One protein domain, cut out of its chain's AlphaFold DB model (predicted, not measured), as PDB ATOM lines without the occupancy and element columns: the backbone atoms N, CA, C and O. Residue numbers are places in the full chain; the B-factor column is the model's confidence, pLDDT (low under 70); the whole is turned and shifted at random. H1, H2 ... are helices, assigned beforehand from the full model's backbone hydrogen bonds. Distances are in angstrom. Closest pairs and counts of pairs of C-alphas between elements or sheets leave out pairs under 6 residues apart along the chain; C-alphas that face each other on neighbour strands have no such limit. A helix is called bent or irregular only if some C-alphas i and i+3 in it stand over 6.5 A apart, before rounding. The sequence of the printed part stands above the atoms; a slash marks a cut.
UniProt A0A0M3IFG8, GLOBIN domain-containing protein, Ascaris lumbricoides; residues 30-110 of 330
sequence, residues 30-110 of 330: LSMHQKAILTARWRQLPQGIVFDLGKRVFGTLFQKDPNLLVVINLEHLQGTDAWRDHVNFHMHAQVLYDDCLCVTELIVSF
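This is residues 30 to 110 of the 330 residues of the protein "GLOBIN domain-containing protein" of Ascaris lumbricoides (UniProt A0A0M3IFG8). One long helix, H5, runs along much of the length of a loose, open frame, and H1 and H2 make a bent line beside it, turning a corner at residues 45 to 46. H1 meets H5 near its last residues, H2 crosses its first half at a steep angle, and H3, H4 and the link of residues 73 to 81 make a small head at the other end. The printed part has 81 residues with five named helices, H1 to H5 in chain order, and no named strand; the class is all helix. It is loose, with a radius of gyration of the C-alphas of 14.8 A, and only just elongated, spanning 44 by 22 by 18 A.

H1, residues 32 to 44, is joined by a tight link to H2, residues 47 to 64, yet the two are only just apart, 8.2 A at their closest. H3, residues 66 to 72, touches H2 only at the corner by their tight link, and only just, with 3 pairs of C-alphas within 8 A; the closest C-alphas are those of Phe 62 and Leu 68, 6.0 A. H4, residues 82 to 85, is close to H2 but not clearly touching; the C-alphas of Gly 59 and Arg 84 are closest, 7.1 A. The hub is H5, residues 87 to 109, which touches H1, H2 and H3. Its residues 104 to 108 touch H1, closest at the C-alphas of Thr 39 and Thr 104, 5.6 A, at a steep tilt of 41 degrees, opposite ways. Its residues 90 to 97 touch residues 50 to 58 of H2, closest at the C-alphas of Gly 54 and Ala 93, 5.4 A, at a steep tilt of 64 degrees, opposite ways. H3 and H5 only just touch, with 3 pairs of C-alphas within 8 A. H1 is apart from H3 and H4. Every O i to N i+4 pair is within hydrogen-bond range in H1 and H2, against 18 of 19 in H5 and 0 of 3 in H3, where 4 of 4 O i to N i+3 pairs are; H4 is too short for an i+4 pair.

H1 begins at C-alpha 32, (157.526, 129.516, 142.097), and is 18.1 A long. H2 measures 26.0 A, H3 11.1 A and H4 6.0 A. H5, 31.5 A, runs from C-alpha 87 at (156.110, 93.454, 134.524) to C-alpha 109 at (164.350, 121.376, 146.670).

The C-alphas farthest apart are those of His 33 and His 76, 44.9 A. The printed part has no cut, and no link is long. The mean pLDDT of the printed part is 71.8; 33 residues are under 70, among them 94 to 110.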
ATOM      1  N   LEU A  30     159.246 127.444 134.992       63.34
ATOM      2  CA  LEU A  30     158.070 127.641 135.841       63.34
ATOM      3  C   LEU A  30     158.350 128.625 136.976       63.34
ATOM      4  O   LEU A  30     159.370 128.510 137.670       63.34
ATOM      5  N   SER A  31     157.417 129.554 137.196       72.31
ATOM      6  CA  SER A  31     157.397 130.421 138.374       72.31
ATOM      7  C   SER A  31     157.235 129.606 139.653       72.31
ATOM      8  O   SER A  31     156.647 128.527 139.652       72.31
ATOM      9  N   MET A  32     157.715 130.125 140.782       63.72
ATOM     10  CA  MET A  32     157.526 129.516 142.097       63.72
ATOM     11  C   MET A  32     156.042 129.300 142.398       63.72
ATOM     12  O   MET A  32     155.681 128.291 142.997       63.72
ATOM     13  N   HIS A  33     155.173 130.197 141.924       66.12
ATOM     14  CA  HIS A  33     153.728 130.042 142.043       66.12
ATOM     15  C   HIS A  33     153.192 128.890 141.179       66.12
ATOM     16  O   HIS A  33     152.451 128.048 141.681       66.12
ATOM     17  N   GLN A  34     153.612 128.793 139.913       63.88
ATOM     18  CA  GLN A  34     153.235 127.687 139.024       63.88
ATOM     19  C   GLN A  34     153.730 126.343 139.560       63.88
ATOM     20  O   GLN A  34     152.979 125.372 139.581       63.88
ATOM     21  N   LYS A  35     154.964 126.298 140.067       68.81
ATOM     22  CA  LYS A  35     155.514 125.133 140.759       68.81
ATOM     23  C   LYS A  35     154.684 124.764 141.978       68.81
ATOM     24  O   LYS A  35     154.349 123.600 142.136       68.81
ATOM     25  N   ALA A  36     154.307 125.737 142.806       62.97
ATOM     26  CA  ALA A  36     153.487 125.481 143.985       62.97
ATOM     27  C   ALA A  36     152.105 124.923 143.609       62.97
ATOM     28  O   ALA A  36     151.650 123.971 144.237       62.97
ATOM     29  N   ILE A  37     151.466 125.459 142.561       68.75
ATOM     30  CA  ILE A  37     150.201 124.933 142.032       68.75
ATOM     31  C   ILE A  37     150.389 123.506 141.518       68.75
ATOM     32  O   ILE A  37     149.622 122.628 141.897       68.75
ATOM     33  N   LEU A  38     151.407 123.257 140.692       70.62
ATOM     34  CA  LEU A  38     151.675 121.935 140.125       70.62
ATOM     35  C   LEU A  38     151.969 120.912 141.220       70.62
ATOM     36  O   LEU A  38     151.347 119.858 141.234       70.62
ATOM     37  N   THR A  39     152.827 121.240 142.184       66.94
ATOM     38  CA  THR A  39     153.120 120.378 143.334       66.94
ATOM     39  C   THR A  39     151.870 120.130 144.182       66.94
ATOM     40  O   THR A  39     151.620 118.995 144.579       66.94
ATOM     41  N   ALA A  40     151.054 121.155 144.452       66.62
ATOM     42  CA  ALA A  40     149.824 120.997 145.228       66.62
ATOM     43  C   ALA A  40     148.800 120.113 144.503       66.62
ATOM     44  O   ALA A  40     148.220 119.220 145.115       66.62
ATOM     45  N   ARG A  41     148.608 120.326 143.197       69.19
ATOM     46  CA  ARG A  41     147.708 119.520 142.368       69.19
ATOM     47  C   ARG A  41     148.202 118.087 142.235       69.19
ATOM     48  O   ARG A  41     147.407 117.174 142.400       69.19
ATOM     49  N   TRP A  42     149.500 117.889 142.021       70.62
ATOM     50  CA  TRP A  42     150.107 116.564 141.926       70.62
ATOM     51  C   TRP A  42     149.937 115.765 143.221       70.62
ATOM     52  O   TRP A  42     149.518 114.615 143.181       70.62
ATOM     53  N   ARG A  43     150.152 116.400 144.381       67.75
ATOM     54  CA  ARG A  43     149.933 115.787 145.705       67.75
ATOM     55  C   ARG A  43     148.471 115.455 146.005       67.75
ATOM     56  O   ARG A  43     148.209 114.601 146.843       67.75
ATOM     57  N   GLN A  44     147.530 116.146 145.366       72.88
ATOM     58  CA  GLN A  44     146.095 115.890 145.518       72.88
ATOM     59  C   GLN A  44     145.596 114.742 144.635       72.88
ATOM     60  O   GLN A  44     144.469 114.288 144.828       72.88
ATOM     61  N   LEU A  45     146.393 114.269 143.671       69.19
ATOM     62  CA  LEU A  45     145.998 113.143 142.835       69.19
ATOM     63  C   LEU A  45     146.117 111.828 143.627       69.19
ATOM     64  O   LEU A  45     147.175 111.545 144.193       69.19
ATOM     65  N   PRO A  46     145.066 110.989 143.645       78.12
ATOM     66  CA  PRO A  46     145.162 109.625 144.145       78.12
ATOM     67  C   PRO A  46     146.286 108.861 143.442       78.12
ATOM     68  O   PRO A  46     146.420 108.941 142.219       78.12
ATOM     69  N   GLN A  47     147.047 108.065 144.195       68.19
ATOM     70  CA  GLN A  47     148.206 107.329 143.669       68.19
ATOM     71  C   GLN A  47     147.852 106.461 142.451       68.19
ATOM     72  O   GLN A  47     148.587 106.449 141.465       68.19
ATOM     73  N   GLY A  48     146.674 105.824 142.467       73.81
ATOM     74  CA  GLY A  48     146.174 105.041 141.332       73.81
ATOM     75  C   GLY A  48     145.984 105.863 140.053       73.81
ATOM     76  O   GLY A  48     146.327 105.394 138.974       73.81
ATOM     77  N   ILE A  49     145.536 107.120 140.162       73.38
ATOM     78  CA  ILE A  49     145.336 108.007 139.004       73.38
ATOM     79  C   ILE A  49     146.676 108.417 138.390       73.38
ATOM     80  O   ILE A  49     146.804 108.456 137.168       73.38
ATOM     81  N   VAL A  50     147.683 108.709 139.215       63.44
ATOM     82  CA  VAL A  50     149.019 109.088 138.725       63.44
ATOM     83  C   VAL A  50     149.704 107.898 138.051       63.44
ATOM     84  O   VAL A  50     150.271 108.043 136.969       63.44
ATOM     85  N   PHE A  51     149.594 106.707 138.640       69.19
ATOM     86  CA  PHE A  51     150.096 105.473 138.036       69.19
ATOM     87  C   PHE A  51     149.401 105.163 136.699       69.19
ATOM     88  O   PHE A  51     150.054 104.837 135.705       69.19
ATOM     89  N   ASP A  52     148.078 105.330 136.628       75.25
ATOM     90  CA  ASP A  52     147.313 105.168 135.389       75.25
ATOM     91  C   ASP A  52     147.683 106.206 134.325       75.25
ATOM     92  O   ASP A  52     147.740 105.882 133.136       75.25
ATOM     93  N   LEU A  53     147.987 107.439 134.736       70.75
ATOM     94  CA  LEU A  53     148.489 108.478 133.842       70.75
ATOM     95  C   LEU A  53     149.852 108.087 133.256       70.75
ATOM     96  O   LEU A  53     150.023 108.159 132.039       70.75
ATOM     97  N   GLY A  54     150.784 107.607 134.087       69.12
ATOM     98  CA  GLY A  54     152.085 107.100 133.643       69.12
ATOM     99  C   GLY A  54     151.945 105.969 132.620       69.12
ATOM    100  O   GLY A  54     152.510 106.045 131.525       69.12
ATOM    101  N   LYS A  55     151.091 104.977 132.912       76.88
ATOM    102  CA  LYS A  55     150.767 103.886 131.975       76.88
ATOM    103  C   LYS A  55     150.191 104.401 130.654       76.88
ATOM    104  O   LYS A  55     150.564 103.905 129.596       76.88
ATOM    105  N   ARG A  56     149.307 105.406 130.674       77.00
ATOM    106  CA  ARG A  56     148.730 105.989 129.445       77.00
ATOM    107  C   ARG A  56     149.759 106.746 128.612       77.00
ATOM    108  O   ARG A  56     149.738 106.627 127.388       77.00
ATOM    109  N   VAL A  57     150.651 107.504 129.250       74.94
ATOM    110  CA  VAL A  57     151.717 108.249 128.562       74.94
ATOM    111  C   VAL A  57     152.660 107.281 127.854       74.94
ATOM    112  O   VAL A  57     152.848 107.397 126.644       74.94
ATOM    113  N   PHE A  58     153.169 106.275 128.567       74.50
ATOM    114  CA  PHE A  58     154.014 105.247 127.963       74.50
ATOM    115  C   PHE A  58     153.283 104.408 126.934       74.50
ATOM    116  O   PHE A  58     153.825 104.135 125.868       74.50
ATOM    117  N   GLY A  59     152.032 104.053 127.217       74.12
ATOM    118  CA  GLY A  59     151.214 103.309 126.280       74.12
ATOM    119  C   GLY A  59     151.060 104.051 124.955       74.12
ATOM    120  O   GLY A  59     151.216 103.457 123.895       74.12
ATOM    121  N   THR A  60     150.842 105.365 125.006       76.88
ATOM    122  CA  THR A  60     150.764 106.213 123.807       76.88
ATOM    123  C   THR A  60     152.111 106.306 123.089       76.88
ATOM    124  O   THR A  60     152.153 106.325 121.862       76.88
ATOM    125  N   LEU A  61     153.211 106.379 123.839       77.69
ATOM    126  CA  LEU A  61     154.562 106.487 123.295       77.69
ATOM    127  C   LEU A  61     154.981 105.204 122.561       77.69
ATOM    128  O   LEU A  61     155.381 105.288 121.404       77.69
ATOM    129  N   PHE A  62     154.786 104.029 123.165       82.56
ATOM    130  CA  PHE A  62     155.093 102.737 122.538       82.56
ATOM    131  C   PHE A  62     154.120 102.356 121.415       82.56
ATOM    132  O   PHE A  62     154.518 101.687 120.470       82.56
ATOM    133  N   GLN A  63     152.865 102.818 121.459       83.00
ATOM    134  CA  GLN A  63     151.950 102.690 120.316       83.00
ATOM    135  C   GLN A  63     152.404 103.526 119.116       83.00
ATOM    136  O   GLN A  63     152.241 103.102 117.975       83.00
ATOM    137  N   LYS A  64     152.930 104.732 119.362       81.75
ATOM    138  CA  LYS A  64     153.406 105.628 118.301       81.75
ATOM    139  C   LYS A  64     154.752 105.197 117.733       81.75
ATOM    140  O   LYS A  64     154.973 105.378 116.542       81.75
ATOM    141  N   ASP A  65     155.627 104.655 118.573       85.81
ATOM    142  CA  ASP A  65     156.929 104.141 118.165       85.81
ATOM    143  C   ASP A  65     157.251 102.827 118.903       85.81
ATOM    144  O   ASP A  65     157.842 102.837 119.990       85.81
ATOM    145  N   PRO A  66     156.867 101.675 118.317       86.69
ATOM    146  CA  PRO A  66     157.120 100.359 118.901       86.69
ATOM    147  C   PRO A  66     158.605 100.041 119.094       86.69
ATOM    148  O   PRO A  66     158.945  99.207 119.936       86.69
ATOM    149  N   ASN A  67     159.511 100.715 118.373       85.44
ATOM    150  CA  ASN A  67     160.949 100.489 118.524       85.44
ATOM    151  C   ASN A  67     161.439 100.890 119.917       85.44
ATOM    152  O   ASN A  67     162.401 100.314 120.418       85.44
ATOM    153  N   LEU A  68     160.743 101.812 120.589       84.06
ATOM    154  CA  LEU A  68     161.087 102.263 121.937       84.06
ATOM    155  C   LEU A  68     160.887 101.176 123.004       84.06
ATOM    156  O   LEU A  68     161.430 101.310 124.100       84.06
ATOM    157  N   LEU A  69     160.201 100.068 122.691       80.25
ATOM    158  CA  LEU A  69     160.116  98.903 123.580       80.25
ATOM    159  C   LEU A  69     161.497  98.296 123.895       80.25
ATOM    160  O   LEU A  69     161.657  97.687 124.953       80.25
ATOM    161  N   VAL A  70     162.509  98.511 123.041       83.69
ATOM    162  CA  VAL A  70     163.899  98.091 123.300       83.69
ATOM    163  C   VAL A  70     164.465  98.711 124.581       83.69
ATOM    164  O   VAL A  70     165.183  98.055 125.325       83.69
ATOM    165  N   VAL A  71     164.075  99.953 124.894       78.44
ATOM    166  CA  VAL A  71     164.583 100.711 126.052       78.44
ATOM    167  C   VAL A  71     164.155 100.065 127.371       78.44
ATOM    168  O   VAL A  71     164.832 100.218 128.383       78.44
ATOM    169  N   ILE A  72     163.048  99.317 127.350       83.62
ATOM    170  CA  ILE A  72     162.492  98.618 128.514       83.62
ATOM    171  C   ILE A  72     162.631  97.092 128.409       83.62
ATOM    172  O   ILE A  72     161.955  96.348 129.125       83.62
ATOM    173  N   ASN A  73     163.520  96.625 127.523       87.06
ATOM    174  CA  ASN A  73     163.798  95.215 127.244       87.06
ATOM    175  C   ASN A  73     162.562  94.408 126.796       87.06
ATOM    176  O   ASN A  73     162.432  93.232 127.136       87.06
ATOM    177  N   LEU A  74     161.648  95.025 126.037       89.44
ATOM    178  CA  LEU A  74     160.430  94.399 125.491       89.44
ATOM    179  C   LEU A  74     160.411  94.336 123.960       89.44
ATOM    180  O   LEU A  74     159.346  94.267 123.349       89.44
ATOM    181  N   GLU A  75     161.581  94.332 123.324       90.56
ATOM    182  CA  GLU A  75     161.715  94.226 121.862       90.56
ATOM    183  C   GLU A  75     161.010  92.992 121.277       90.56
ATOM    184  O   GLU A  75     160.384  93.070 120.226       90.56
ATOM    185  N   HIS A  76     161.004  91.874 122.007       89.94
ATOM    186  CA  HIS A  76     160.346  90.632 121.597       89.94
ATOM    187  C   HIS A  76     158.808  90.714 121.583       89.94
ATOM    188  O   HIS A  76     158.156  89.812 121.062       89.94
ATOM    189  N   LEU A  77     158.221  91.776 122.149       87.44
ATOM    190  CA  LEU A  77     156.775  92.028 122.159       87.44
ATOM    191  C   LEU A  77     156.352  93.091 121.136       87.44
ATOM    192  O   LEU A  77     155.177  93.477 121.105       87.44
ATOM    193  N   GLN A  78     157.280  93.568 120.299       86.31
ATOM    194  CA  GLN A  78     156.976  94.491 119.207       86.31
ATOM    195  C   GLN A  78     155.887  93.917 118.290       86.31
ATOM    196  O   GLN A  78     155.906  92.745 117.923       86.31
ATOM    197  N   GLY A  79     154.910  94.753 117.931       82.31
ATOM    198  CA  GLY A  79     153.775  94.350 117.091       82.31
ATOM    199  C   GLY A  79     152.647  93.615 117.825       82.31
ATOM    200  O   GLY A  79     151.671  93.226 117.190       82.31
ATOM    201  N   THR A  80     152.739  93.456 119.147       89.75
ATOM    202  CA  THR A  80     151.659  92.910 119.988       89.75
ATOM    203  C   THR A  80     151.179  93.956 120.995       89.75
ATOM    204  O   THR A  80     151.841  94.971 121.182       89.75
ATOM    205  N   ASP A  81     150.052  93.719 121.674       89.44
ATOM    206  CA  ASP A  81     149.611  94.524 122.830       89.44
ATOM    207  C   ASP A  81     150.021  93.910 124.184       89.44
ATOM    208  O   ASP A  81     149.780  94.503 125.235       89.44
ATOM    209  N   ALA A  82     150.686  92.747 124.174       87.12
ATOM    210  CA  ALA A  82     151.036  91.989 125.377       87.12
ATOM    211  C   ALA A  82     152.041  92.715 126.294       87.12
ATOM    212  O   ALA A  82     152.130  92.418 127.483       87.12
ATOM    213  N   TRP A  83     152.776  93.704 125.775       86.81
ATOM    214  CA  TRP A  83     153.685  94.531 126.576       86.81
ATOM    215  C   TRP A  83     152.960  95.392 127.622       86.81
ATOM    216  O   TRP A  83     153.590  95.798 128.595       86.81
ATOM    217  N   ARG A  84     151.655  95.659 127.461       86.88
ATOM    218  CA  ARG A  84     150.868  96.503 128.383       86.88
ATOM    219  C   ARG A  84     150.694  95.892 129.767       86.88
ATOM    220  O   ARG A  84     150.615  96.636 130.742       86.88
ATOM    221  N   ASP A  85     150.661  94.566 129.820       88.56
ATOM    222  CA  ASP A  85     150.506  93.784 131.049       88.56
ATOM    223  C   ASP A  85     151.858  93.235 131.543       88.56
ATOM    224  O   ASP A  85     151.939  92.506 132.532       88.56
ATOM    225  N   HIS A  86     152.952  93.570 130.849       89.69
ATOM    226  CA  HIS A  86     154.271  93.044 131.161       89.69
ATOM    227  C   HIS A  86     154.881  93.739 132.389       89.69
ATOM    228  O   HIS A  86     154.856  94.964 132.528       89.69
ATOM    229  N   VAL A  87     155.528  92.961 133.262       85.62
ATOM    230  CA  VAL A  87     156.110  93.454 134.524       85.62
ATOM    231  C   VAL A  87     157.111  94.598 134.322       85.62
ATOM    232  O   VAL A  87     157.058  95.579 135.055       85.62
ATOM    233  N   ASN A  88     157.965  94.543 133.294       79.62
ATOM    234  CA  ASN A  88     158.910  95.630 132.985       79.62
ATOM    235  C   ASN A  88     158.211  96.948 132.624       79.62
ATOM    236  O   ASN A  88     158.678  98.010 133.029       79.62
ATOM    237  N   PHE A  89     157.086  96.884 131.904       82.19
ATOM    238  CA  PHE A  89     156.290  98.064 131.579       82.19
ATOM    239  C   PHE A  89     155.684  98.670 132.849       82.19
ATOM    240  O   PHE A  89     155.813  99.871 133.081       82.19
ATOM    241  N   HIS A  90     155.108  97.838 133.724       81.38
ATOM    242  CA  HIS A  90     154.594  98.290 135.018       81.38
ATOM    243  C   HIS A  90     155.689  98.855 135.924       81.38
ATOM    244  O   HIS A  90     155.488  99.902 136.530       81.38
ATOM    245  N   MET A  91     156.855  98.213 135.976       76.81
ATOM    246  CA  MET A  91     157.997  98.661 136.767       76.81
ATOM    247  C   MET A  91     158.527 100.008 136.271       76.81
ATOM    248  O   MET A  91     158.804 100.878 137.081       76.81
ATOM    249  N   HIS A  92     158.621 100.231 134.958       70.88
ATOM    250  CA  HIS A  92     159.068 101.522 134.420       70.88
ATOM    251  C   HIS A  92     158.012 102.624 134.559       70.88
ATOM    252  O   HIS A  92     158.358 103.766 134.858       70.88
ATOM    253  N   ALA A  93     156.724 102.293 134.424       73.12
ATOM    254  CA  ALA A  93     155.643 103.223 134.747       73.12
ATOM    255  C   ALA A  93     155.638 103.592 136.244       73.12
ATOM    256  O   ALA A  93     155.370 104.743 136.586       73.12
ATOM    257  N   GLN A  94     155.978 102.641 137.121       69.50
ATOM    258  CA  GLN A  94     156.111 102.843 138.565       69.50
ATOM    259  C   GLN A  94     157.346 103.682 138.920       69.50
ATOM    260  O   GLN A  94     157.226 104.629 139.686       69.50
ATOM    261  N   VAL A  95     158.507 103.405 138.319       65.69
ATOM    262  CA  VAL A  95     159.730 104.202 138.516       65.69
ATOM    263  C   VAL A  95     159.500 105.649 138.098       65.69
ATOM    264  O   VAL A  95     159.924 106.547 138.804       65.69
ATOM    265  N   LEU A  96     158.750 105.907 137.025       63.00
ATOM    266  CA  LEU A  96     158.376 107.277 136.669       63.00
ATOM    267  C   LEU A  96     157.314 107.892 137.568       63.00
ATOM    268  O   LEU A  96     157.319 109.103 137.742       63.00
ATOM    269  N   TYR A  97     156.431 107.102 138.169       64.69
ATOM    270  CA  TYR A  97     155.566 107.589 139.240       64.69
ATOM    271  C   TYR A  97     156.402 108.043 140.450       64.69
ATOM    272  O   TYR A  97     156.212 109.163 140.932       64.69
ATOM    273  N   ASP A  98     157.368 107.227 140.873       60.78
ATOM    274  CA  ASP A  98     158.251 107.513 142.006       60.78
ATOM    275  C   ASP A  98     159.199 108.684 141.688       60.78
ATOM    276  O   ASP A  98     159.336 109.609 142.491       60.78
ATOM    277  N   ASP A  99     159.751 108.731 140.474       54.34
ATOM    278  CA  ASP A  99     160.611 109.811 139.989       54.34
ATOM    279  C   ASP A  99     159.825 111.092 139.705       54.34
ATOM    280  O   ASP A  99     160.355 112.169 139.941       54.34
ATOM    281  N   CYS A 100     158.567 111.051 139.256       55.75
ATOM    282  CA  CYS A 100     157.740 112.254 139.119       55.75
ATOM    283  C   CYS A 100     157.315 112.806 140.484       55.75
ATOM    284  O   CYS A 100     157.293 114.027 140.654       55.75
ATOM    285  N   LEU A 101     157.041 111.946 141.474       53.81
ATOM    286  CA  LEU A 101     156.906 112.377 142.869       53.81
ATOM    287  C   LEU A 101     158.199 113.062 143.324       53.81
ATOM    288  O   LEU A 101     158.162 114.210 143.773       53.81
ATOM    289  N   CYS A 102     159.339 112.411 143.093       45.31
ATOM    290  CA  CYS A 102     160.658 112.927 143.428       45.31
ATOM    291  C   CYS A 102     160.966 114.233 142.680       45.31
ATOM    292  O   CYS A 102     161.500 115.150 143.282       45.31
ATOM    293  N   VAL A 103     160.551 114.395 141.419       46.31
ATOM    294  CA  VAL A 103     160.686 115.618 140.611       46.31
ATOM    295  C   VAL A 103     159.794 116.725 141.155       46.31
ATOM    296  O   VAL A 103     160.257 117.853 141.236       46.31
ATOM    297  N   THR A 104     158.568 116.461 141.615       50.16
ATOM    298  CA  THR A 104     157.761 117.504 142.280       50.16
ATOM    299  C   THR A 104     158.326 117.939 143.634       50.16
ATOM    300  O   THR A 104     158.149 119.098 144.016       50.16
ATOM    301  N   GLU A 105     159.061 117.066 144.327       42.12
ATOM    302  CA  GLU A 105     159.768 117.383 145.575       42.12
ATOM    303  C   GLU A 105     161.158 118.009 145.334       42.12
ATOM    304  O   GLU A 105     161.556 118.936 146.041       42.12
ATOM    305  N   LEU A 106     161.853 117.619 144.264       37.53
ATOM    306  CA  LEU A 106     163.093 118.216 143.754       37.53
ATOM    307  C   LEU A 106     162.839 119.593 143.140       37.53
ATOM    308  O   LEU A 106     163.642 120.494 143.334       37.53
ATOM    309  N   ILE A 107     161.709 119.819 142.466       42.97
ATOM    310  CA  ILE A 107     161.303 121.127 141.923       42.97
ATOM    311  C   ILE A 107     161.162 122.176 143.037       42.97
ATOM    312  O   ILE A 107     161.393 123.364 142.775       42.97
ATOM    313  N   VAL A 108     160.841 121.731 144.258       41.38
ATOM    314  CA  VAL A 108     160.820 122.530 145.494       41.38
ATOM    315  C   VAL A 108     162.204 122.574 146.171       41.38
ATOM    316  O   VAL A 108     162.563 123.601 146.744       41.38
ATOM    317  N   SER A 109     163.018 121.519 146.044       32.88
ATOM    318  CA  SER A 109     164.350 121.376 146.670       32.88
ATOM    319  C   SER A 109     165.568 121.666 145.771       32.88
ATOM    320  O   SER A 109     166.701 121.422 146.188       32.88
ATOM    321  N   PHE A 110     165.402 122.228 144.567       33.19
ATOM    322  CA  PHE A 110     166.495 122.546 143.627       33.19
ATOM    323  C   PHE A 110     167.337 123.763 144.076       33.19
ATOM    324  O   PHE A 110     167.478 124.766 143.379       33.19
TER     325      PHE A 110